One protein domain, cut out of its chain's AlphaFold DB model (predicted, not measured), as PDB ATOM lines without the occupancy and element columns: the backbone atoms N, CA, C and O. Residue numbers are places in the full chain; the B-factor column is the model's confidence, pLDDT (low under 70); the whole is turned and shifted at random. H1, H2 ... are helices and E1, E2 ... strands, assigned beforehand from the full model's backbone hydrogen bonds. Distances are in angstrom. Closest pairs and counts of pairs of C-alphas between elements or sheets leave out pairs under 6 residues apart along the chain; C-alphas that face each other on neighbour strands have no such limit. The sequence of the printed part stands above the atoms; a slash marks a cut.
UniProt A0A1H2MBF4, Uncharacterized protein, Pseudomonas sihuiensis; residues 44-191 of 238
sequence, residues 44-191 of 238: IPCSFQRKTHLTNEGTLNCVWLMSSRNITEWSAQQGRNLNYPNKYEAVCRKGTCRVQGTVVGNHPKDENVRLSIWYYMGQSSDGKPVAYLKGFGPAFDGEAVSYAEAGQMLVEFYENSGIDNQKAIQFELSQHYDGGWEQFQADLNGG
ATOM      1  N   ILE A  44      80.463  96.259 116.964       98.56
ATOM      2  CA  ILE A  44      79.551  95.987 118.074       98.56
ATOM      3  C   ILE A  44      79.502  94.485 118.367       98.56
ATOM      4  O   ILE A  44      79.549  93.672 117.434       98.56
ATOM      5  N   PRO A  45      79.396  94.090 119.645       98.38
ATOM      6  CA  PRO A  45      79.229  92.697 120.007       98.38
ATOM      7  C   PRO A  45      77.851  92.203 119.560       98.38
ATOM      8  O   PRO A  45      76.882  92.963 119.476       98.38
ATOM      9  N   CYS A  46      77.769  90.910 119.270       97.94
ATOM     10  CA  CYS A  46      76.501  90.238 119.062       97.94
ATOM     11  C   CYS A  46      76.160  89.346 120.255       97.94
ATOM     12  O   CYS A  46      77.012  88.582 120.708       97.94
ATOM     13  N   SER A  47      74.901  89.340 120.688       95.56
ATOM     14  CA  SER A  47      74.402  88.449 121.740       95.56
ATOM     15  C   SER A  47      73.295  87.536 121.226       95.56
ATOM     16  O   SER A  47      72.469  87.906 120.384       95.56
ATOM     17  N   PHE A  48      73.241  86.305 121.732       92.00
ATOM     18  CA  PHE A  48      72.165  85.390 121.370       92.00
ATOM     19  C   PHE A  48      70.948  85.603 122.273       92.00
ATOM     20  O   PHE A  48      70.951  85.236 123.448       92.00
ATOM     21  N   GLN A  49      69.869  86.144 121.709       85.81
ATOM     22  CA  GLN A  49      68.606  86.316 122.425       85.81
ATOM     23  C   GLN A  49      67.720  85.094 122.185       85.81
ATOM     24  O   GLN A  49      67.220  84.864 121.077       85.81
ATOM     25  N   ARG A  50      67.521  84.298 123.238       82.44
ATOM     26  CA  ARG A  50      66.615  83.143 123.210       82.44
ATOM     27  C   ARG A  50      65.165  83.619 123.181       82.44
ATOM     28  O   ARG A  50      64.785  84.484 123.963       82.44
ATOM     29  N   LYS A  51      64.331  83.014 122.329       74.50
ATOM     30  CA  LYS A  51      62.882  83.289 122.313       74.50
ATOM     31  C   LYS A  51      62.187  82.749 123.557       74.50
ATOM     32  O   LYS A  51      61.253  83.361 124.060       74.50
ATOM     33  N   THR A  52      62.615  81.577 124.020       69.44
ATOM     34  CA  THR A  52      62.112  80.943 125.239       69.44
ATOM     35  C   THR A  52      63.266  80.245 125.949       69.44
ATOM     36  O   THR A  52      64.219  79.814 125.305       69.44
ATOM     37  N   HIS A  53      63.176  80.070 127.267       68.50
ATOM     38  CA  HIS A  53      64.169  79.285 128.013       68.50
ATOM     39  C   HIS A  53      64.135  77.781 127.683       68.50
ATOM     40  O   HIS A  53      65.025  77.046 128.097       68.50
ATOM     41  N   LEU A  54      63.105  77.322 126.966       64.12
ATOM     42  CA  LEU A  54      62.832  75.906 126.715       64.12
ATOM     43  C   LEU A  54      63.327  75.431 125.344       64.12
ATOM     44  O   LEU A  54      63.424  74.228 125.119       64.12
ATOM     45  N   THR A  55      63.635  76.350 124.427       64.62
ATOM     46  CA  THR A  55      64.115  76.024 123.082       64.62
ATOM     47  C   THR A  55      65.426  76.740 122.787       64.62
ATOM     48  O   THR A  55      65.667  77.858 123.232       64.62
ATOM     49  N   ASN A  56      66.272  76.117 121.965       65.56
ATOM     50  CA  ASN A  56      67.457  76.772 121.402       65.56
ATOM     51  C   ASN A  56      67.106  77.698 120.223       65.56
ATOM     52  O   ASN A  56      67.983  78.097 119.461       65.56
ATOM     53  N   GLU A  57      65.826  78.035 120.051       77.94
ATOM     54  CA  GLU A  57      65.401  79.002 119.050       77.94
ATOM     55  C   GLU A  57      65.659  80.416 119.558       77.94
ATOM     56  O   GLU A  57      65.189  80.827 120.623       77.94
ATOM     57  N   GLY A  58      66.380  81.189 118.762       85.81
ATOM     58  CA  GLY A  58      66.720  82.560 119.083       85.81
ATOM     59  C   GLY A  58      67.141  83.329 117.847       85.81
ATOM     60  O   GLY A  58      67.126  82.808 116.727       85.81
ATOM     61  N   THR A  59      67.494  84.581 118.080       93.00
ATOM     62  CA  THR A  59      68.083  85.462 117.078       93.00
ATOM     63  C   THR A  59      69.381  85.994 117.659       93.00
ATOM     64  O   THR A  59      69.397  86.486 118.791       93.00
ATOM     65  N   LEU A  60      70.461  85.906 116.890       95.94
ATOM     66  CA  LEU A  60      71.689  86.611 117.218       95.94
ATOM     67  C   LEU A  60      71.457  88.102 116.955       95.94
ATOM     68  O   LEU A  60      71.227  88.508 115.817       95.94
ATOM     69  N   ASN A  61      71.431  88.912 118.007       96.56
ATOM     70  CA  ASN A  61      71.255  90.353 117.901       96.56
ATOM     71  C   ASN A  61      72.627  91.011 117.855       96.56
ATOM     72  O   ASN A  61      73.381  90.954 118.815       96.56
ATOM     73  N   CYS A  62      72.905  91.643 116.727       97.81
ATOM     74  CA  CYS A  62      74.089  92.428 116.430       97.81
ATOM     75  C   CYS A  62      73.643  93.876 116.193       97.81
ATOM     76  O   CYS A  62      73.645  94.380 115.066       97.81
ATOM     77  N   VAL A  63      73.114  94.507 117.241       97.50
ATOM     78  CA  VAL A  63      72.504  95.838 117.173       97.50
ATOM     79  C   VAL A  63      73.135  96.724 118.232       97.50
ATOM     80  O   VAL A  63      73.417  96.265 119.326       97.50
ATOM     81  N   TRP A  64      73.349  97.996 117.919       96.50
ATOM     82  CA  TRP A  64      73.970  98.925 118.867       96.50
ATOM     83  C   TRP A  64      72.963  99.461 119.906       96.50
ATOM     84  O   TRP A  64      73.357 100.060 120.897       96.50
ATOM     85  N   LEU A  65      71.655  99.254 119.709       94.75
ATOM     86  CA  LEU A  65      70.612  99.587 120.688       94.75
ATOM     87  C   LEU A  65      69.427  98.630 120.561       94.75
ATOM     88  O   LEU A  65      68.945  98.364 119.454       94.75
ATOM     89  N   MET A  66      68.903  98.134 121.686       91.44
ATOM     90  CA  MET A  66      67.751  97.221 121.677       91.44
ATOM     91  C   MET A  66      66.470  97.915 121.217       91.44
ATOM     92  O   MET A  66      65.674  97.332 120.473       91.44
ATOM     93  N   SER A  67      66.304  99.188 121.573       90.06
ATOM     94  CA  SER A  67      65.199 100.026 121.109       90.06
ATOM     95  C   SER A  67      65.247 100.196 119.586       90.06
ATOM     96  O   SER A  67      66.288 100.516 119.007       90.06
ATOM     97  N   SER A  68      64.130  99.950 118.905       91.06
ATOM     98  CA  SER A  68      64.013 100.119 117.447       91.06
ATOM     99  C   SER A  68      63.380 101.461 117.102       91.06
ATOM    100  O   SER A  68      62.526 101.947 117.844       91.06
ATOM    101  N   ARG A  69      63.749 102.030 115.953       93.31
ATOM    102  CA  ARG A  69      63.073 103.195 115.366       93.31
ATOM    103  C   ARG A  69      62.963 103.061 113.848       93.31
ATOM    104  O   ARG A  69      63.656 102.249 113.235       93.31
ATOM    105  N   ASN A  70      62.094 103.872 113.256       95.12
ATOM    106  CA  ASN A  70      62.068 104.072 111.811       95.12
ATOM    107  C   ASN A  70      62.906 105.298 111.454       95.12
ATOM    108  O   ASN A  70      62.845 106.313 112.146       95.12
ATOM    109  N   ILE A  71      63.645 105.188 110.361       95.38
ATOM    110  CA  ILE A  71      64.394 106.270 109.737       95.38
ATOM    111  C   ILE A  71      63.523 106.854 108.635       95.38
ATOM    112  O   ILE A  71      62.941 106.107 107.843       95.38
ATOM    113  N   THR A  72      63.447 108.182 108.610       94.50
ATOM    114  CA  THR A  72      62.710 108.950 107.608       94.50
ATOM    115  C   THR A  72      63.710 109.702 106.742       94.50
ATOM    116  O   THR A  72      64.385 110.605 107.227       94.50
ATOM    117  N   GLU A  73      63.779 109.363 105.460       94.38
ATOM    118  CA  GLU A  73      64.717 109.956 104.503       94.38
ATOM    119  C   GLU A  73      63.961 110.511 103.293       94.38
ATOM    120  O   GLU A  73      63.116 109.830 102.710       94.38
ATOM    121  N   TRP A  74      64.263 111.737 102.868       93.31
ATOM    122  CA  TRP A  74      63.675 112.283 101.645       93.31
ATOM    123  C   TRP A  74      64.348 111.694 100.399       93.31
ATOM    124  O   TRP A  74      65.526 111.931 100.144       93.31
ATOM    125  N   SER A  75      63.581 110.995  99.558       94.06
ATOM    126  CA  SER A  75      64.058 110.524  98.258       94.06
ATOM    127  C   SER A  75      63.694 111.517  97.161       94.06
ATOM    128  O   SER A  75      62.549 111.563  96.703       94.06
ATOM    129  N   ALA A  76      64.690 112.260  96.671       93.50
ATOM    130  CA  ALA A  76      64.518 113.150  95.521       93.50
ATOM    131  C   ALA A  76      64.077 112.389  94.256       93.50
ATOM    132  O   ALA A  76      63.269 112.896  93.484       93.50
ATOM    133  N   GLN A  77      64.547 111.148  94.076       94.00
ATOM    134  CA  GLN A  77      64.181 110.299  92.938       94.00
ATOM    135  C   GLN A  77      62.697 109.902  92.950       94.00
ATOM    136  O   GLN A  77      62.081 109.800  91.893       94.00
ATOM    137  N   GLN A  78      62.128 109.656  94.132       93.50
ATOM    138  CA  GLN A  78      60.730 109.232  94.274       93.50
ATOM    139  C   GLN A  78      59.783 110.386  94.636       93.50
ATOM    140  O   GLN A  78      58.576 110.168  94.712       93.50
ATOM    141  N   GLY A  79      60.312 111.588  94.891       96.19
ATOM    142  CA  GLY A  79      59.535 112.753  95.319       96.19
ATOM    143  C   GLY A  79      58.759 112.523  96.621       96.19
ATOM    144  O   GLY A  79      57.657 113.048  96.769       96.19
ATOM    145  N   ARG A  80      59.282 111.692  97.535       95.44
ATOM    146  CA  ARG A  80      58.610 111.333  98.794       95.44
ATOM    147  C   ARG A  80      59.592 110.973  99.905       95.44
ATOM    148  O   ARG A  80      60.725 110.576  99.637       95.44
ATOM    149  N   ASN A  81      59.103 111.006 101.144       95.62
ATOM    150  CA  ASN A  81      59.795 110.410 102.285       95.62
ATOM    151  C   ASN A  81      59.740 108.879 102.214       95.62
ATOM    152  O   ASN A  81      58.669 108.287 102.046       95.62
ATOM    153  N   LEU A  82      60.897 108.250 102.365       94.38
ATOM    154  CA  LEU A  82      61.066 106.828 102.610       94.38
ATOM    155  C   LEU A  82      61.105 106.601 104.115       94.38
ATOM    156  O   LEU A  82      61.760 107.347 104.833       94.38
ATOM    157  N   ASN A  83      60.405 105.565 104.572       95.19
ATOM    158  CA  ASN A  83      60.404 105.146 105.966       95.19
ATOM    159  C   ASN A  83      60.859 103.693 106.032       95.19
ATOM    160  O   ASN A  83      60.228 102.832 105.411       95.19
ATOM    161  N   TYR A  84      61.932 103.415 106.765       94.62
ATOM    162  CA  TYR A  84      62.470 102.063 106.906       94.62
ATOM    163  C   TYR A  84      63.001 101.813 108.321       94.62
ATOM    164  O   TYR A  84      63.389 102.759 109.006       94.62
ATOM    165  N   PRO A  85      62.990 100.557 108.800       95.81
ATOM    166  CA  PRO A  85      63.499 100.239 110.126       95.81
ATOM    167  C   PRO A  85      65.014 100.443 110.182       95.81
ATOM    168  O   PRO A  85      65.727 100.153 109.221       95.81
ATOM    169  N   ASN A  86      65.524 100.848 111.342       96.06
ATOM    170  CA  ASN A  86      66.963 100.994 111.566       96.06
ATOM    171  C   ASN A  86      67.706  99.664 111.809       96.06
ATOM    172  O   ASN A  86      68.871  99.636 112.201       96.06
ATOM    173  N   LYS A  87      67.023  98.540 111.574       96.69
ATOM    174  CA  LYS A  87      67.528  97.176 111.745       96.69
ATOM    175  C   LYS A  87      66.932  96.283 110.673       96.69
ATOM    176  O   LYS A  87      65.801  96.506 110.241       96.69
ATOM    177  N   TYR A  88      67.647  95.232 110.304       96.25
ATOM    178  CA  TYR A  88      67.166  94.238 109.353       96.25
ATOM    179  C   TYR A  88      67.519  92.818 109.801       96.25
ATOM    180  O   TYR A  88      68.446  92.602 110.579       96.25
ATOM    181  N   GLU A  89      66.751  91.846 109.314       96.44
ATOM    182  CA  GLU A  89      66.955  90.424 109.596       96.44
ATOM    183  C   GLU A  89      67.706  89.770 108.434       96.44
ATOM    184  O   GLU A  89      67.339  89.934 107.267       96.44
ATOM    185  N   ALA A  90      68.732  88.998 108.766       97.31
ATOM    186  CA  ALA A  90      69.525  88.186 107.863       97.31
ATOM    187  C   ALA A  90      69.458  86.713 108.274       97.31
ATOM    188  O   ALA A  90      69.224  86.366 109.433       97.31
ATOM    189  N   VAL A  91      69.693  85.831 107.308       97.12
ATOM    190  CA  VAL A  91      69.729  84.387 107.542       97.12
ATOM    191  C   VAL A  91      71.114  83.872 107.178       97.12
ATOM    192  O   VAL A  91      71.537  83.989 106.024       97.12
ATOM    193  N   CYS A  92      71.815  83.301 108.156       96.75
ATOM    194  CA  CYS A  92      73.121  82.679 107.962       96.75
ATOM    195  C   CYS A  92      72.943  81.189 107.693       96.75
ATOM    196  O   CYS A  92      72.289  80.487 108.462       96.75
ATOM    197  N   ARG A  93      73.482  80.706 106.572       96.25
ATOM    198  CA  ARG A  93      73.496  79.281 106.219       96.25
ATOM    199  C   ARG A  93      74.850  78.921 105.637       96.25
ATOM    200  O   ARG A  93      75.296  79.571 104.688       96.25
ATOM    201  N   LYS A  94      75.472  77.868 106.173       95.44
ATOM    202  CA  LYS A  94      76.765  77.332 105.718       95.44
ATOM    203  C   LYS A  94      77.853  78.410 105.625       95.44
ATOM    204  O   LYS A  94      78.534  78.517 104.609       95.44
ATOM    205  N   GLY A  95      77.980  79.237 106.659       95.38
ATOM    206  CA  GLY A  95      79.034  80.250 106.740       95.38
ATOM    207  C   GLY A  95      78.683  81.619 106.156       95.38
ATOM    208  O   GLY A  95      79.381  82.576 106.462       95.38
ATOM    209  N   THR A  96      77.617  81.763 105.360       97.62
ATOM    210  CA  THR A  96      77.278  83.046 104.716       97.62
ATOM    211  C   THR A  96      75.915  83.565 105.151       97.62
ATOM    212  O   THR A  96      74.917  82.842 105.088       97.62
ATOM    213  N   CYS A  97      75.855  84.850 105.495       98.00
ATOM    214  CA  CYS A  97      74.645  85.556 105.897       98.00
ATOM    215  C   CYS A  97      74.067  86.358 104.732       98.00
ATOM    216  O   CYS A  97      74.791  87.083 104.047       98.00
ATOM    217  N   ARG A  98      72.761  86.214 104.480       98.06
ATOM    218  CA  ARG A  98      72.085  86.882 103.359       98.06
ATOM    219  C   ARG A  98      70.787  87.568 103.759       98.06
ATOM    220  O   ARG A  98      70.052  87.077 104.614       98.06
ATOM    221  N   VAL A  99      70.483  88.649 103.044       96.38
ATOM    222  CA  VAL A  99      69.210  89.382 103.079       96.38
ATOM    223  C   VAL A  99      68.728  89.528 101.650       96.38
ATOM    224  O   VAL A  99      69.406  90.150 100.837       96.38
ATOM    225  N   GLN A 100      67.583  88.925 101.322       92.19
ATOM    226  CA  GLN A 100      66.989  89.009  99.977       92.19
ATOM    227  C   GLN A 100      67.987  88.691  98.836       92.19
ATOM    228  O   GLN A 100      67.948  89.293  97.771       92.19
ATOM    229  N   GLY A 101      68.904  87.744  99.066       89.94
ATOM    230  CA  GLY A 101      69.937  87.338  98.102       89.94
ATOM    231  C   GLY A 101      71.265  88.096  98.206       89.94
ATOM    232  O   GLY A 101      72.289  87.558  97.788       89.94
ATOM    233  N   THR A 102      71.293  89.270  98.835       95.94
ATOM    234  CA  THR A 102      72.516  90.051  99.070       95.94
ATOM    235  C   THR A 102      73.309  89.468 100.233       95.94
ATOM    236  O   THR A 102      72.743  89.192 101.290       95.94
ATOM    237  N   VAL A 103      74.619  89.284 100.056       97.25
ATOM    238  CA  VAL A 103      75.526  88.858 101.133       97.25
ATOM    239  C   VAL A 103      75.771  90.031 102.079       97.25
ATOM    240  O   VAL A 103      76.133  91.118 101.640       97.25
ATOM    241  N   VAL A 104      75.567  89.800 103.375       97.38
ATOM    242  CA  VAL A 104      75.706  90.810 104.439       97.38
ATOM    243  C   VAL A 104      76.706  90.388 105.515       97.38
ATOM    244  O   VAL A 104      76.636  90.865 106.643       97.38
ATOM    245  N   GLY A 105      77.613  89.470 105.184       97.12
ATOM    246  CA  GLY A 105      78.654  88.991 106.086       97.12
ATOM    247  C   GLY A 105      78.711  87.473 106.207       97.12
ATOM    248  O   GLY A 105      78.052  86.745 105.455       97.12
ATOM    249  N   ASN A 106      79.504  87.003 107.165       96.00
ATOM    250  CA  ASN A 106      79.771  85.587 107.390       96.00
ATOM    251  C   ASN A 106      79.595  85.226 108.864       96.00
ATOM    252  O   ASN A 106      79.954  86.000 109.744       96.00
ATOM    253  N   HIS A 107      79.066  84.033 109.119       95.31
ATOM    254  CA  HIS A 107      78.929  83.477 110.463       95.31
ATOM    255  C   HIS A 107      78.932  81.948 110.388       95.31
ATOM    256  O   HIS A 107      78.178  81.392 109.584       95.31
ATOM    257  N   PRO A 108      79.754  81.243 111.188       93.56
ATOM    258  CA  PRO A 108      79.925  79.796 111.063       93.56
ATOM    259  C   PRO A 108      78.683  78.970 111.418       93.56
ATOM    260  O   PRO A 108      78.600  77.814 111.003       93.56
ATOM    261  N   LYS A 109      77.729  79.516 112.185       93.06
ATOM    262  CA  LYS A 109      76.526  78.786 112.610       93.06
ATOM    263  C   LYS A 109      75.313  79.140 111.753       93.06
ATOM    264  O   LYS A 109      75.152  80.265 111.282       93.06
ATOM    265  N   ASP A 110      74.432  78.160 111.584       94.56
ATOM    266  CA  ASP A 110      73.157  78.348 110.903       94.56
ATOM    267  C   ASP A 110      72.140  78.979 111.863       94.56
ATOM    268  O   ASP A 110      71.588  78.307 112.731       94.56
ATOM    269  N   GLU A 111      71.869  80.272 111.698       93.44
ATOM    270  CA  GLU A 111      70.970  81.020 112.584       93.44
ATOM    271  C   GLU A 111      70.339  82.234 111.889       93.44
ATOM    272  O   GLU A 111      70.667  82.568 110.745       93.44
ATOM    273  N   ASN A 112      69.373  82.851 112.568       95.19
ATOM    274  CA  ASN A 112      68.821  84.143 112.177       95.19
ATOM    275  C   ASN A 112      69.580  85.237 112.928       95.19
ATOM    276  O   ASN A 112      69.815  85.105 114.131       95.19
ATOM    277  N   VAL A 113      69.919  86.310 112.223       96.88
ATOM    278  CA  VAL A 113      70.705  87.423 112.755       96.88
ATOM    279  C   VAL A 113      69.944  88.720 112.537       96.88
ATOM    280  O   VAL A 113      69.482  88.986 111.430       96.88
ATOM    281  N   ARG A 114      69.860  89.553 113.570       97.62
ATOM    282  CA  ARG A 114      69.375  90.927 113.463       97.62
ATOM    283  C   ARG A 114      70.560  91.875 113.477       97.62
ATOM    284  O   ARG A 114      71.327  91.856 114.431       97.62
ATOM    285  N   LEU A 115      70.674  92.719 112.459       98.06
ATOM    286  CA  LEU A 115      71.755  93.695 112.309       98.06
ATOM    287  C   LEU A 115      71.196  95.114 112.354       98.06
ATOM    288  O   LEU A 115      70.150  95.380 111.754       98.06
ATOM    289  N   SER A 116      71.901  96.033 113.015       98.00
ATOM    290  CA  SER A 116      71.688  97.465 112.783       98.00
ATOM    291  C   SER A 116      72.017  97.803 111.328       98.00
ATOM    292  O   SER A 116      72.897  97.188 110.712       98.00
ATOM    293  N   ILE A 117      71.321  98.785 110.750       96.94
ATOM    294  CA  ILE A 117      71.716  99.283 109.429       96.94
ATOM    295  C   ILE A 117      73.149  99.822 109.473       96.94
ATOM    296  O   ILE A 117      73.652 100.176 110.532       96.94
ATOM    297  N   TRP A 118      73.809  99.845 108.317       97.56
ATOM    298  CA  TRP A 118      75.242 100.139 108.161       97.56
ATOM    299  C   TRP A 118      76.212  99.058 108.628       97.56
ATOM    300  O   TRP A 118      77.364  99.126 108.218       97.56
ATOM    301  N   TYR A 119      75.774  98.026 109.349       98.50
ATOM    302  CA  TYR A 119      76.661  96.943 109.779       98.50
ATOM    303  C   TYR A 119      76.588  95.711 108.874       98.50
ATOM    304  O   TYR A 119      75.601  95.500 108.157       98.50
ATOM    305  N   TYR A 120      77.642  94.897 108.918       98.31
ATOM    306  CA  TYR A 120      77.714  93.558 108.338       98.31
ATOM    307  C   TYR A 120      78.172  92.537 109.388       98.31
ATOM    308  O   TYR A 120      78.868  92.876 110.343       98.31
ATOM    309  N   MET A 121      77.767  91.281 109.208       98.25
ATOM    310  CA  MET A 121      78.099  90.184 110.114       98.25
ATOM    311  C   MET A 121      79.559  89.747 109.947       98.25
ATOM    312  O   MET A 121      79.993  89.430 108.835       98.25
ATOM    313  N   GLY A 122      80.298  89.681 111.048       97.06
ATOM    314  CA  GLY A 122      81.689  89.254 111.069       97.06
ATOM    315  C   GLY A 122      82.025  88.395 112.282       97.06
ATOM    316  O   GLY A 122      81.162  87.942 113.034       97.06
ATOM    317  N   GLN A 123      83.319  88.160 112.448       96.12
ATOM    318  CA  GLN A 123      83.875  87.408 113.560       96.12
ATOM    319  C   GLN A 123      85.027  88.211 114.157       96.12
ATOM    320  O   GLN A 123      85.823  88.777 113.408       96.12
ATOM    321  N   SER A 124      85.080  88.273 115.482       96.81
ATOM    322  CA  SER A 124      86.166  88.911 116.217       96.81
ATOM    323  C   SER A 124      87.449  88.080 116.155       96.81
ATOM    324  O   SER A 124      87.428  86.899 115.794       96.81
ATOM    325  N   SER A 125      88.573  88.676 116.552       95.81
ATOM    326  CA  SER A 125      89.882  88.005 116.606       95.81
ATOM    327  C   SER A 125      89.914  86.787 117.543       95.81
ATOM    328  O   SER A 125      90.664  85.842 117.306       95.81
ATOM    329  N   ASP A 126      89.054  86.764 118.561       93.12
ATOM    330  CA  ASP A 126      88.854  85.665 119.516       93.12
ATOM    331  C   ASP A 126      87.704  84.707 119.120       93.12
ATOM    332  O   ASP A 126      87.308  83.823 119.886       93.12
ATOM    333  N   GLY A 127      87.173  84.834 117.898       93.88
ATOM    334  CA  GLY A 127      86.236  83.880 117.303       93.88
ATOM    335  C   GLY A 127      84.764  84.063 117.695       93.88
ATOM    336  O   GLY A 127      83.922  83.247 117.296       93.88
ATOM    337  N   LYS A 128      84.429  85.112 118.448       96.56
ATOM    338  CA  LYS A 128      83.057  85.462 118.839       96.56
ATOM    339  C   LYS A 128      82.329  86.244 117.729       96.56
ATOM    340  O   LYS A 128      82.954  86.814 116.836       96.56
ATOM    341  N   PRO A 129      80.985  86.235 117.724       97.88
ATOM    342  CA  PRO A 129      80.220  86.985 116.736       97.88
ATOM    343  C   PRO A 129      80.249  88.490 117.033       97.88
ATOM    344  O   PRO A 129      79.900  88.920 118.132       97.88
ATOM    345  N   VAL A 130      80.596  89.288 116.025       98.50
ATOM    346  CA  VAL A 130      80.540  90.758 116.061       98.50
ATOM    347  C   VAL A 130      79.932  91.279 114.768       98.50
ATOM    348  O   VAL A 130      79.934  90.600 113.738       98.50
ATOM    349  N   ALA A 131      79.427  92.502 114.803       98.69
ATOM    350  CA  ALA A 131      79.044  93.229 113.608       98.69
ATOM    351  C   ALA A 131      79.981  94.414 113.406       98.69
ATOM    352  O   ALA A 131      80.193  95.201 114.322       98.69
ATOM    353  N   TYR A 132      80.507  94.550 112.194       98.75
ATOM    354  CA  TYR A 132      81.390  95.649 111.810       98.75
ATOM    355  C   TYR A 132      80.622  96.679 110.993       98.75
ATOM    356  O   TYR A 132      79.784  96.327 110.157       98.75
ATOM    357  N   LEU A 133      80.919  97.953 111.215       98.44
ATOM    358  CA  LEU A 133      80.419  99.043 110.395       98.44
ATOM    359  C   LEU A 133      80.986  98.900 108.973       98.44
ATOM    360  O   LEU A 133      82.163  98.598 108.776       98.44
ATOM    361  N   LYS A 134      80.158  99.086 107.943       95.88
ATOM    362  CA  LYS A 134      80.604  99.008 106.543       95.88
ATOM    363  C   LYS A 134      81.712 100.031 106.287       95.88
ATOM    364  O   LYS A 134      81.528 101.214 106.554       95.88
ATOM    365  N   GLY A 135      82.822  99.565 105.718       94.50
ATOM    366  CA  GLY A 135      84.054 100.342 105.567       94.50
ATOM    367  C   GLY A 135      85.126 100.018 106.610       94.50
ATOM    368  O   GLY A 135      86.253 100.462 106.436       94.50
ATOM    369  N   PHE A 136      84.802  99.227 107.638       95.38
ATOM    370  CA  PHE A 136      85.721  98.815 108.703       95.38
ATOM    371  C   PHE A 136      85.826  97.289 108.810       95.38
ATOM    372  O   PHE A 136      84.988  96.543 108.289       95.38
ATOM    373  N   GLY A 137      86.850  96.826 109.525       95.00
ATOM    374  CA  GLY A 137      87.076  95.416 109.831       95.00
ATOM    375  C   GLY A 137      87.505  94.553 108.631       95.00
ATOM    376  O   GLY A 137      87.775  95.070 107.542       95.00
ATOM    377  N   PRO A 138      87.526  93.220 108.803       93.88
ATOM    378  CA  PRO A 138      88.174  92.292 107.868       93.88
ATOM    379  C   PRO A 138      87.631  92.273 106.438       93.88
ATOM    380  O   PRO A 138      88.353  91.912 105.514       93.88
ATOM    381  N   ALA A 139      86.366  92.647 106.215       92.44
ATOM    382  CA  ALA A 139      85.813  92.705 104.857       92.44
ATOM    383  C   ALA A 139      86.269  93.943 104.060       92.44
ATOM    384  O   ALA A 139      85.957  94.045 102.874       92.44
ATOM    385  N   PHE A 140      86.968  94.876 104.709       92.19
ATOM    386  CA  PHE A 140      87.454  96.137 104.147       92.19
ATOM    387  C   PHE A 140      88.946  96.345 104.461       92.19
ATOM    388  O   PHE A 140      89.368  97.465 104.731       92.19
ATOM    389  N   ASP A 141      89.729  95.259 104.457       91.81
ATOM    390  CA  ASP A 141      91.180  95.247 104.721       91.81
ATOM    391  C   ASP A 141      91.594  95.793 106.107       91.81
ATOM    392  O   ASP A 141      92.759  96.122 106.329       91.81
ATOM    393  N   GLY A 142      90.650  95.890 107.050       89.81
ATOM    394  CA  GLY A 142      90.909  96.233 108.447       89.81
ATOM    395  C   GLY A 142      91.133  95.000 109.323       89.81
ATOM    396  O   GLY A 142      90.716  93.894 108.988       89.81
ATOM    397  N   GLU A 143      91.748  95.195 110.486       91.56
ATOM    398  CA  GLU A 143      91.963  94.115 111.454       91.56
ATOM    399  C   GLU A 143      90.669  93.722 112.181       91.56
ATOM    400  O   GLU A 143      89.743  94.523 112.359       91.56
ATOM    401  N   ALA A 144      90.601  92.465 112.620       92.25
ATOM    402  CA  ALA A 144      89.517  92.004 113.475       92.25
ATOM    403  C   ALA A 144      89.751  92.471 114.919       92.25
ATOM    404  O   ALA A 144      90.745  92.097 115.537       92.25
ATOM    405  N   VAL A 145      88.809  93.227 115.481       92.94
ATOM    406  CA  VAL A 145      88.781  93.512 116.928       92.94
ATOM    407  C   VAL A 145      88.395  92.266 117.729       92.94
ATOM    408  O   VAL A 145      87.694  91.392 117.215       92.94
ATOM    409  N   SER A 146      88.813  92.189 118.986       96.56
ATOM    410  CA  SER A 146      88.332  91.208 119.965       96.56
ATOM    411  C   SER A 146      86.878  91.469 120.359       96.56
ATOM    412  O   SER A 146      86.318  92.546 120.128       96.56
ATOM    413  N   TYR A 147      86.241  90.478 120.982       97.19
ATOM    414  CA  TYR A 147      84.870  90.634 121.455       97.19
ATOM    415  C   TYR A 147      84.766  91.717 122.535       97.19
ATOM    416  O   TYR A 147      83.832  92.520 122.531       97.19
ATOM    417  N   ALA A 148      85.754  91.771 123.432       96.25
ATOM    418  CA  ALA A 148      85.867  92.784 124.474       96.25
ATOM    419  C   ALA A 148      86.063  94.196 123.902       96.25
ATOM    420  O   ALA A 148      85.347  95.103 124.319       96.25
ATOM    421  N   GLU A 149      86.933  94.382 122.902       95.81
ATOM    422  CA  GLU A 149      87.109  95.683 122.232       95.81
ATOM    423  C   GLU A 149      85.808  96.163 121.576       95.81
ATOM    424  O   GLU A 149      85.426  97.317 121.754       95.81
ATOM    425  N   ALA A 150      85.067  95.284 120.888       98.31
ATOM    426  CA  ALA A 150      83.756  95.648 120.341       98.31
ATOM    427  C   ALA A 150      82.770  96.077 121.446       98.31
ATOM    428  O   ALA A 150      82.019  97.040 121.285       98.31
ATOM    429  N   GLY A 151      82.774  95.379 122.589       97.75
ATOM    430  CA  GLY A 151      81.994  95.765 123.768       97.75
ATOM    431  C   GLY A 151      82.394  97.134 124.322       97.75
ATOM    432  O   GLY A 151      81.522  97.944 124.637       97.75
ATOM    433  N   GLN A 152      83.694  97.422 124.383       96.81
ATOM    434  CA  GLN A 152      84.223  98.704 124.840       96.81
ATOM    435  C   GLN A 152      83.838  99.847 123.899       96.81
ATOM    436  O   GLN A 152      83.340 100.863 124.376       96.81
ATOM    437  N   MET A 153      83.963  99.662 122.582       97.75
ATOM    438  CA  MET A 153      83.508 100.646 121.590       97.75
ATOM    439  C   MET A 153      82.029 101.002 121.780       97.75
ATOM    440  O   MET A 153      81.642 102.163 121.644       97.75
ATOM    441  N   LEU A 154      81.191 100.018 122.122       98.00
ATOM    442  CA  LEU A 154      79.770 100.250 122.372       98.00
ATOM    443  C   LEU A 154      79.515 101.011 123.686       98.00
ATOM    444  O   LEU A 154      78.645 101.882 123.723       98.00
ATOM    445  N   VAL A 155      80.277 100.725 124.746       96.44
ATOM    446  CA  VAL A 155      80.228 101.492 126.006       96.44
ATOM    447  C   VAL A 155      80.629 102.945 125.771       96.44
ATOM    448  O   VAL A 155      79.861 103.846 126.105       96.44
ATOM    449  N   GLU A 156      81.777 103.169 125.131       94.75
ATOM    450  CA  GLU A 156      82.283 104.508 124.813       94.75
ATOM    451  C   GLU A 156      81.297 105.275 123.927       94.75
ATOM    452  O   GLU A 156      81.082 106.471 124.112       94.75
ATOM    453  N   PHE A 157      80.636 104.594 122.989       96.62
ATOM    454  CA  PHE A 157      79.580 105.194 122.183       96.62
ATOM    455  C   PHE A 157      78.400 105.694 123.034       96.62
ATOM    456  O   PHE A 157      77.906 106.801 122.796       96.62
ATOM    457  N   TYR A 158      77.948 104.935 124.039       95.56
ATOM    458  CA  TYR A 158      76.890 105.396 124.944       95.56
ATOM    459  C   TYR A 158      77.339 106.583 125.802       95.56
ATOM    460  O   TYR A 158      76.603 107.566 125.909       95.56
ATOM    461  N   GLU A 159      78.546 106.531 126.361       93.06
ATOM    462  CA  GLU A 159      79.116 107.616 127.170       93.06
ATOM    463  C   GLU A 159      79.261 108.905 126.345       93.06
ATOM    464  O   GLU A 159      78.777 109.967 126.743       93.06
ATOM    465  N   ASN A 160      79.820 108.806 125.135       93.25
ATOM    466  CA  ASN A 160      79.972 109.928 124.204       93.25
ATOM    467  C   ASN A 160      78.629 110.464 123.684       93.25
ATOM    468  O   ASN A 160      78.537 111.621 123.275       93.25
ATOM    469  N   SER A 161      77.569 109.653 123.746       92.69
ATOM    470  CA  SER A 161      76.194 110.085 123.470       92.69
ATOM    471  C   SER A 161      75.546 110.808 124.661       92.69
ATOM    472  O   SER A 161      74.375 111.179 124.587       92.69
ATOM    473  N   GLY A 162      76.278 111.032 125.756       89.44
ATOM    474  CA  GLY A 162      75.802 111.756 126.934       89.44
ATOM    475  C   GLY A 162      75.002 110.900 127.916       89.44
ATOM    476  O   GLY A 162      74.278 111.457 128.739       89.44
ATOM    477  N   ILE A 163      75.105 109.569 127.841       89.44
ATOM    478  CA  ILE A 163      74.525 108.690 128.859       89.44
ATOM    479  C   ILE A 163      75.435 108.712 130.093       89.44
ATOM    480  O   ILE A 163      76.520 108.145 130.080       89.44
ATOM    481  N   ASP A 164      74.987 109.351 131.170       84.00
ATOM    482  CA  ASP A 164      75.741 109.495 132.427       84.00
ATOM    483  C   ASP A 164      75.392 108.424 133.482       84.00
ATOM    484  O   ASP A 164      76.105 108.224 134.468       84.00
ATOM    485  N   ASN A 165      74.288 107.700 133.285       88.19
ATOM    486  CA  ASN A 165      73.845 106.652 134.193       88.19
ATOM    487  C   ASN A 165      74.543 105.320 133.896       88.19
ATOM    488  O   ASN A 165      74.069 104.518 133.086       88.19
ATOM    489  N   GLN A 166      75.603 105.029 134.651       87.56
ATOM    490  CA  GLN A 166      76.376 103.799 134.474       87.56
ATOM    491  C   GLN A 166      75.543 102.521 134.596       87.56
ATOM    492  O   GLN A 166      75.781 101.560 133.874       87.56
ATOM    493  N   LYS A 167      74.518 102.488 135.457       89.25
ATOM    494  CA  LYS A 167      73.656 101.300 135.575       89.25
ATOM    495  C   LYS A 167      72.824 101.067 134.314       89.25
ATOM    496  O   LYS A 167      72.541  99.918 133.988       89.25
ATOM    497  N   ALA A 168      72.433 102.133 133.612       90.31
ATOM    498  CA  ALA A 168      71.728 102.020 132.338       90.31
ATOM    499  C   ALA A 168      72.656 101.479 131.240       90.31
ATOM    500  O   ALA A 168      72.253 100.581 130.508       90.31
ATOM    501  N   ILE A 169      73.910 101.946 131.189       92.19
ATOM    502  CA  ILE A 169      74.943 101.418 130.278       92.19
ATOM    503  C   ILE A 169      75.199  99.936 130.553       92.19
ATOM    504  O   ILE A 169      75.167  99.125 129.631       92.19
ATOM    505  N   GLN A 170      75.379  99.560 131.822       93.06
ATOM    506  CA  GLN A 170      75.568  98.165 132.227       93.06
ATOM    507  C   GLN A 170      74.398  97.281 131.793       93.06
ATOM    508  O   GLN A 170      74.600  96.187 131.261       93.06
ATOM    509  N   PHE A 171      73.171  97.756 132.009       92.12
ATOM    510  CA  PHE A 171      71.967  97.037 131.617       92.12
ATOM    511  C   PHE A 171      71.866  96.878 130.097       92.12
ATOM    512  O   PHE A 171      71.618  95.767 129.627       92.12
ATOM    513  N   GLU A 172      72.080  97.959 129.340       94.19
ATOM    514  CA  GLU A 172      71.996  97.948 127.879       94.19
ATOM    515  C   GLU A 172      73.090  97.067 127.274       94.19
ATOM    516  O   GLU A 172      72.770  96.165 126.506       94.19
ATOM    517  N   LEU A 173      74.355  97.228 127.680       95.56
ATOM    518  CA  LEU A 173      75.448  96.376 127.200       95.56
ATOM    519  C   LEU A 173      75.184  94.903 127.513       95.56
ATOM    520  O   LEU A 173      75.473  94.039 126.688       95.56
ATOM    521  N   SER A 174      74.576  94.599 128.663       94.56
ATOM    522  CA  SER A 174      74.231  93.216 129.006       94.56
ATOM    523  C   SER A 174      73.230  92.579 128.037       94.56
ATOM    524  O   SER A 174      73.117  91.357 127.999       94.56
ATOM    525  N   GLN A 175      72.510  93.380 127.245       93.31
ATOM    526  CA  GLN A 175      71.663  92.879 126.165       93.31
ATOM    527  C   GLN A 175      72.438  92.594 124.875       93.31
ATOM    528  O   GLN A 175      71.920  91.851 124.044       93.31
ATOM    529  N   HIS A 176      73.644  93.145 124.713       95.50
ATOM    530  CA  HIS A 176      74.468  93.088 123.492       95.50
ATOM    531  C   HIS A 176      75.717  92.214 123.634       95.50
ATOM    532  O   HIS A 176      76.280  91.781 122.633       95.50
ATOM    533  N   TYR A 177      76.112  91.897 124.866       96.38
ATOM    534  CA  TYR A 177      77.283  91.085 125.181       96.38
ATOM    535  C   TYR A 177      76.880  89.715 125.743       96.38
ATOM    536  O   TYR A 177      76.124  89.624 126.712       96.38
ATOM    537  N   ASP A 178      77.377  88.632 125.148       93.50
ATOM    538  CA  ASP A 178      77.143  87.263 125.611       93.50
ATOM    539  C   ASP A 178      77.807  87.051 126.979       93.50
ATOM    540  O   ASP A 178      79.010  87.241 127.134       93.50
ATOM    541  N   GLY A 179      77.012  86.690 127.989       91.44
ATOM    542  CA  GLY A 179      77.447  86.655 129.393       91.44
ATOM    543  C   GLY A 179      77.279  87.981 130.151       91.44
ATOM    544  O   GLY A 179      77.476  88.022 131.364       91.44
ATOM    545  N   GLY A 180      76.835  89.043 129.478       94.38
ATOM    546  CA  GLY A 180      76.479  90.317 130.093       94.38
ATOM    547  C   GLY A 180      77.668  91.142 130.599       94.38
ATOM    548  O   GLY A 180      78.820  90.880 130.261       94.38
ATOM    549  N   TRP A 181      77.379  92.157 131.422       93.38
ATOM    550  CA  TRP A 181      78.385  93.094 131.937       93.38
ATOM    551  C   TRP A 181      79.534  92.414 132.696       93.38
ATOM    552  O   TRP A 181      80.688  92.792 132.525       93.38
ATOM    553  N   GLU A 182      79.239  91.412 133.526       91.50
ATOM    554  CA  GLU A 182      80.265  90.711 134.311       91.50
ATOM    555  C   GLU A 182      81.252  89.968 133.407       91.50
ATOM    556  O   GLU A 182      82.463  90.076 133.607       91.50
ATOM    557  N   GLN A 183      80.748  89.278 132.378       93.31
ATOM    558  CA  GLN A 183      81.599  88.608 131.397       93.31
ATOM    559  C   GLN A 183      82.407  89.617 130.584       93.31
ATOM    560  O   GLN A 183      83.603  89.426 130.418       93.31
ATOM    561  N   PHE A 184      81.796  90.722 130.150       95.00
ATOM    562  CA  PHE A 184      82.507  91.801 129.464       95.00
ATOM    563  C   PHE A 184      83.684  92.339 130.288       95.00
ATOM    564  O   PHE A 184      84.787  92.494 129.771       95.00
ATOM    565  N   GLN A 185      83.481  92.587 131.585       90.44
ATOM    566  CA  GLN A 185      84.559  93.025 132.472       90.44
ATOM    567  C   GLN A 185      85.627  91.940 132.651       90.44
ATOM    568  O   GLN A 185      86.814  92.256 132.706       90.44
ATOM    569  N   ALA A 186      85.239  90.667 132.739       86.88
ATOM    570  CA  ALA A 186      86.194  89.566 132.809       86.88
ATOM    571  C   ALA A 186      87.024  89.446 131.521       86.88
ATOM    572  O   ALA A 186      88.238  89.288 131.606       86.88
ATOM    573  N   ASP A 187      86.396  89.584 130.353       87.25
ATOM    574  CA  ASP A 187      87.049  89.494 129.047       87.25
ATOM    575  C   ASP A 187      87.983  90.689 128.806       87.25
ATOM    576  O   ASP A 187      89.095  90.499 128.321       87.25
ATOM    577  N   LEU A 188      87.602  91.897 129.236       82.19
ATOM    578  CA  LEU A 188      88.492  93.065 129.222       82.19
ATOM    579  C   LEU A 188      89.719  92.892 130.129       82.19
ATOM    580  O   LEU A 188      90.816  93.300 129.765       82.19
ATOM    581  N   ASN A 189      89.543  92.308 131.317       75.06
ATOM    582  CA  ASN A 189      90.631  92.147 132.287       75.06
ATOM    583  C   ASN A 189      91.494  90.897 132.030       75.06
ATOM    584  O   ASN A 189      92.643  90.839 132.466       75.06
ATOM    585  N   GLY A 190      90.936  89.880 131.366       61.44
ATOM    586  CA  GLY A 190      91.604  88.630 130.994       61.44
ATOM    587  C   GLY A 190      92.216  88.647 129.591       61.44
ATOM    588  O   GLY A 190      93.121  87.860 129.312       61.44
ATOM    589  N   GLY A 191      91.758  89.546 128.718       51.06
ATOM    590  CA  GLY A 191      92.360  89.853 127.427       51.06
ATOM    591  C   GLY A 191      93.466  90.888 127.590       51.06
ATOM    592  O   GLY A 191      93.227  92.085 127.486       51.06
TER     593      GLY A 191
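This is residues 44 to 191 of the 238 residues of an uncharacterized protein of Pseudomonas sihuiensis (UniProt A0A1H2MBF4). A six-stranded sheet curls like part of a barrel, and the hairpin E9 and E10 packs across its open side, with E9 beside E7 and E10 near the end of E2. Helices H1, H2 and H3 cluster at one end of the longest axis, while the hairpin E3 and E4 reaches out at the other as an arm whose tip, residues 75 to 80, sticks out. The 148 printed residues hold ten named strands followed by three named helices, class mixed; the large sheet, order E1 E2 E8 E5 E6 E7, is mixed. The whole is compact, with a radius of gyration of the C-alphas of 16.0 A and spans of 52 by 40 by 39 A.

The strongly twisted sheet runs from edge strand E1, residues 47 to 50, through E2, 58 to 62, E8, 111 to 116, E5, 87 to 93, and E6, 95 to 99, to edge strand E7, 102 to 107. E2 and E8 are parallel, with N 62 and O 114 at 2.8 A. The other neighbours are antiparallel: N 61 and O 47 of hairpin E1 and E2 are 2.8 A apart, N 90 and O 113 of E5 and E8 2.8 A, N 91 and O 98 of E5 and E6 3.0 A, and N 97 and O 105 of E6 and E7 2.9 A. E5 E6 E7 form a meander, each strand the antiparallel neighbour of the one before; with E8, the antiparallel neighbour of E5, they form a Greek key. In hairpin E9, 119 to 123, and E10, 129 to 133, N 120 and O 132 are 2.9 A apart. The closest C-alphas of E7 and E9 are Gly 105 and Met 121, 4.2 A. Residues 44 to 45 pair antiparallel with residues 130 to 131 of E10. In hairpin E3, 70 to 75, and E4, 80 to 85, N 82 and O 73 are 2.7 A apart; E4 runs on into E5 at 54 degrees. H2, 166 to 176, is on the sheet through residues 173 to 176 and stands up from it at 56 degrees. H1, 147 to 160, touches H2, C-alphas 155 and 169 being closest at 6.8 A, at a steep tilt of 42 degrees, opposite ways: a helical hairpin. H3, 180 to 190, touches H2, closest C-alphas 174 and 180 at 3.8 A, about perpendicular at 89 degrees, and touches residues 147 to 151 of H1, closest C-alphas 148 and 188 at 5.4 A. Every O i to N i+4 pair is within hydrogen-bond range in H1 and H3, and 6 of 7 in H2.

E1 begins at C-alpha 47 (74.402, 88.449, 121.740), and H3 ends at C-alpha 190 (91.604, 88.630, 130.994). H1 is 20.1 A long, E5 19.7 A, E4 16.6 A and E8 16.5 A.

The C-alphas of Gly 79 and Gly 190 are farthest apart, 53.7 A. The printed part has no cut; the link E10 to H1 is long. Mean pLDDT of the printed part is 92.6; residues 52 to 56 and 190 to 191 are under 70.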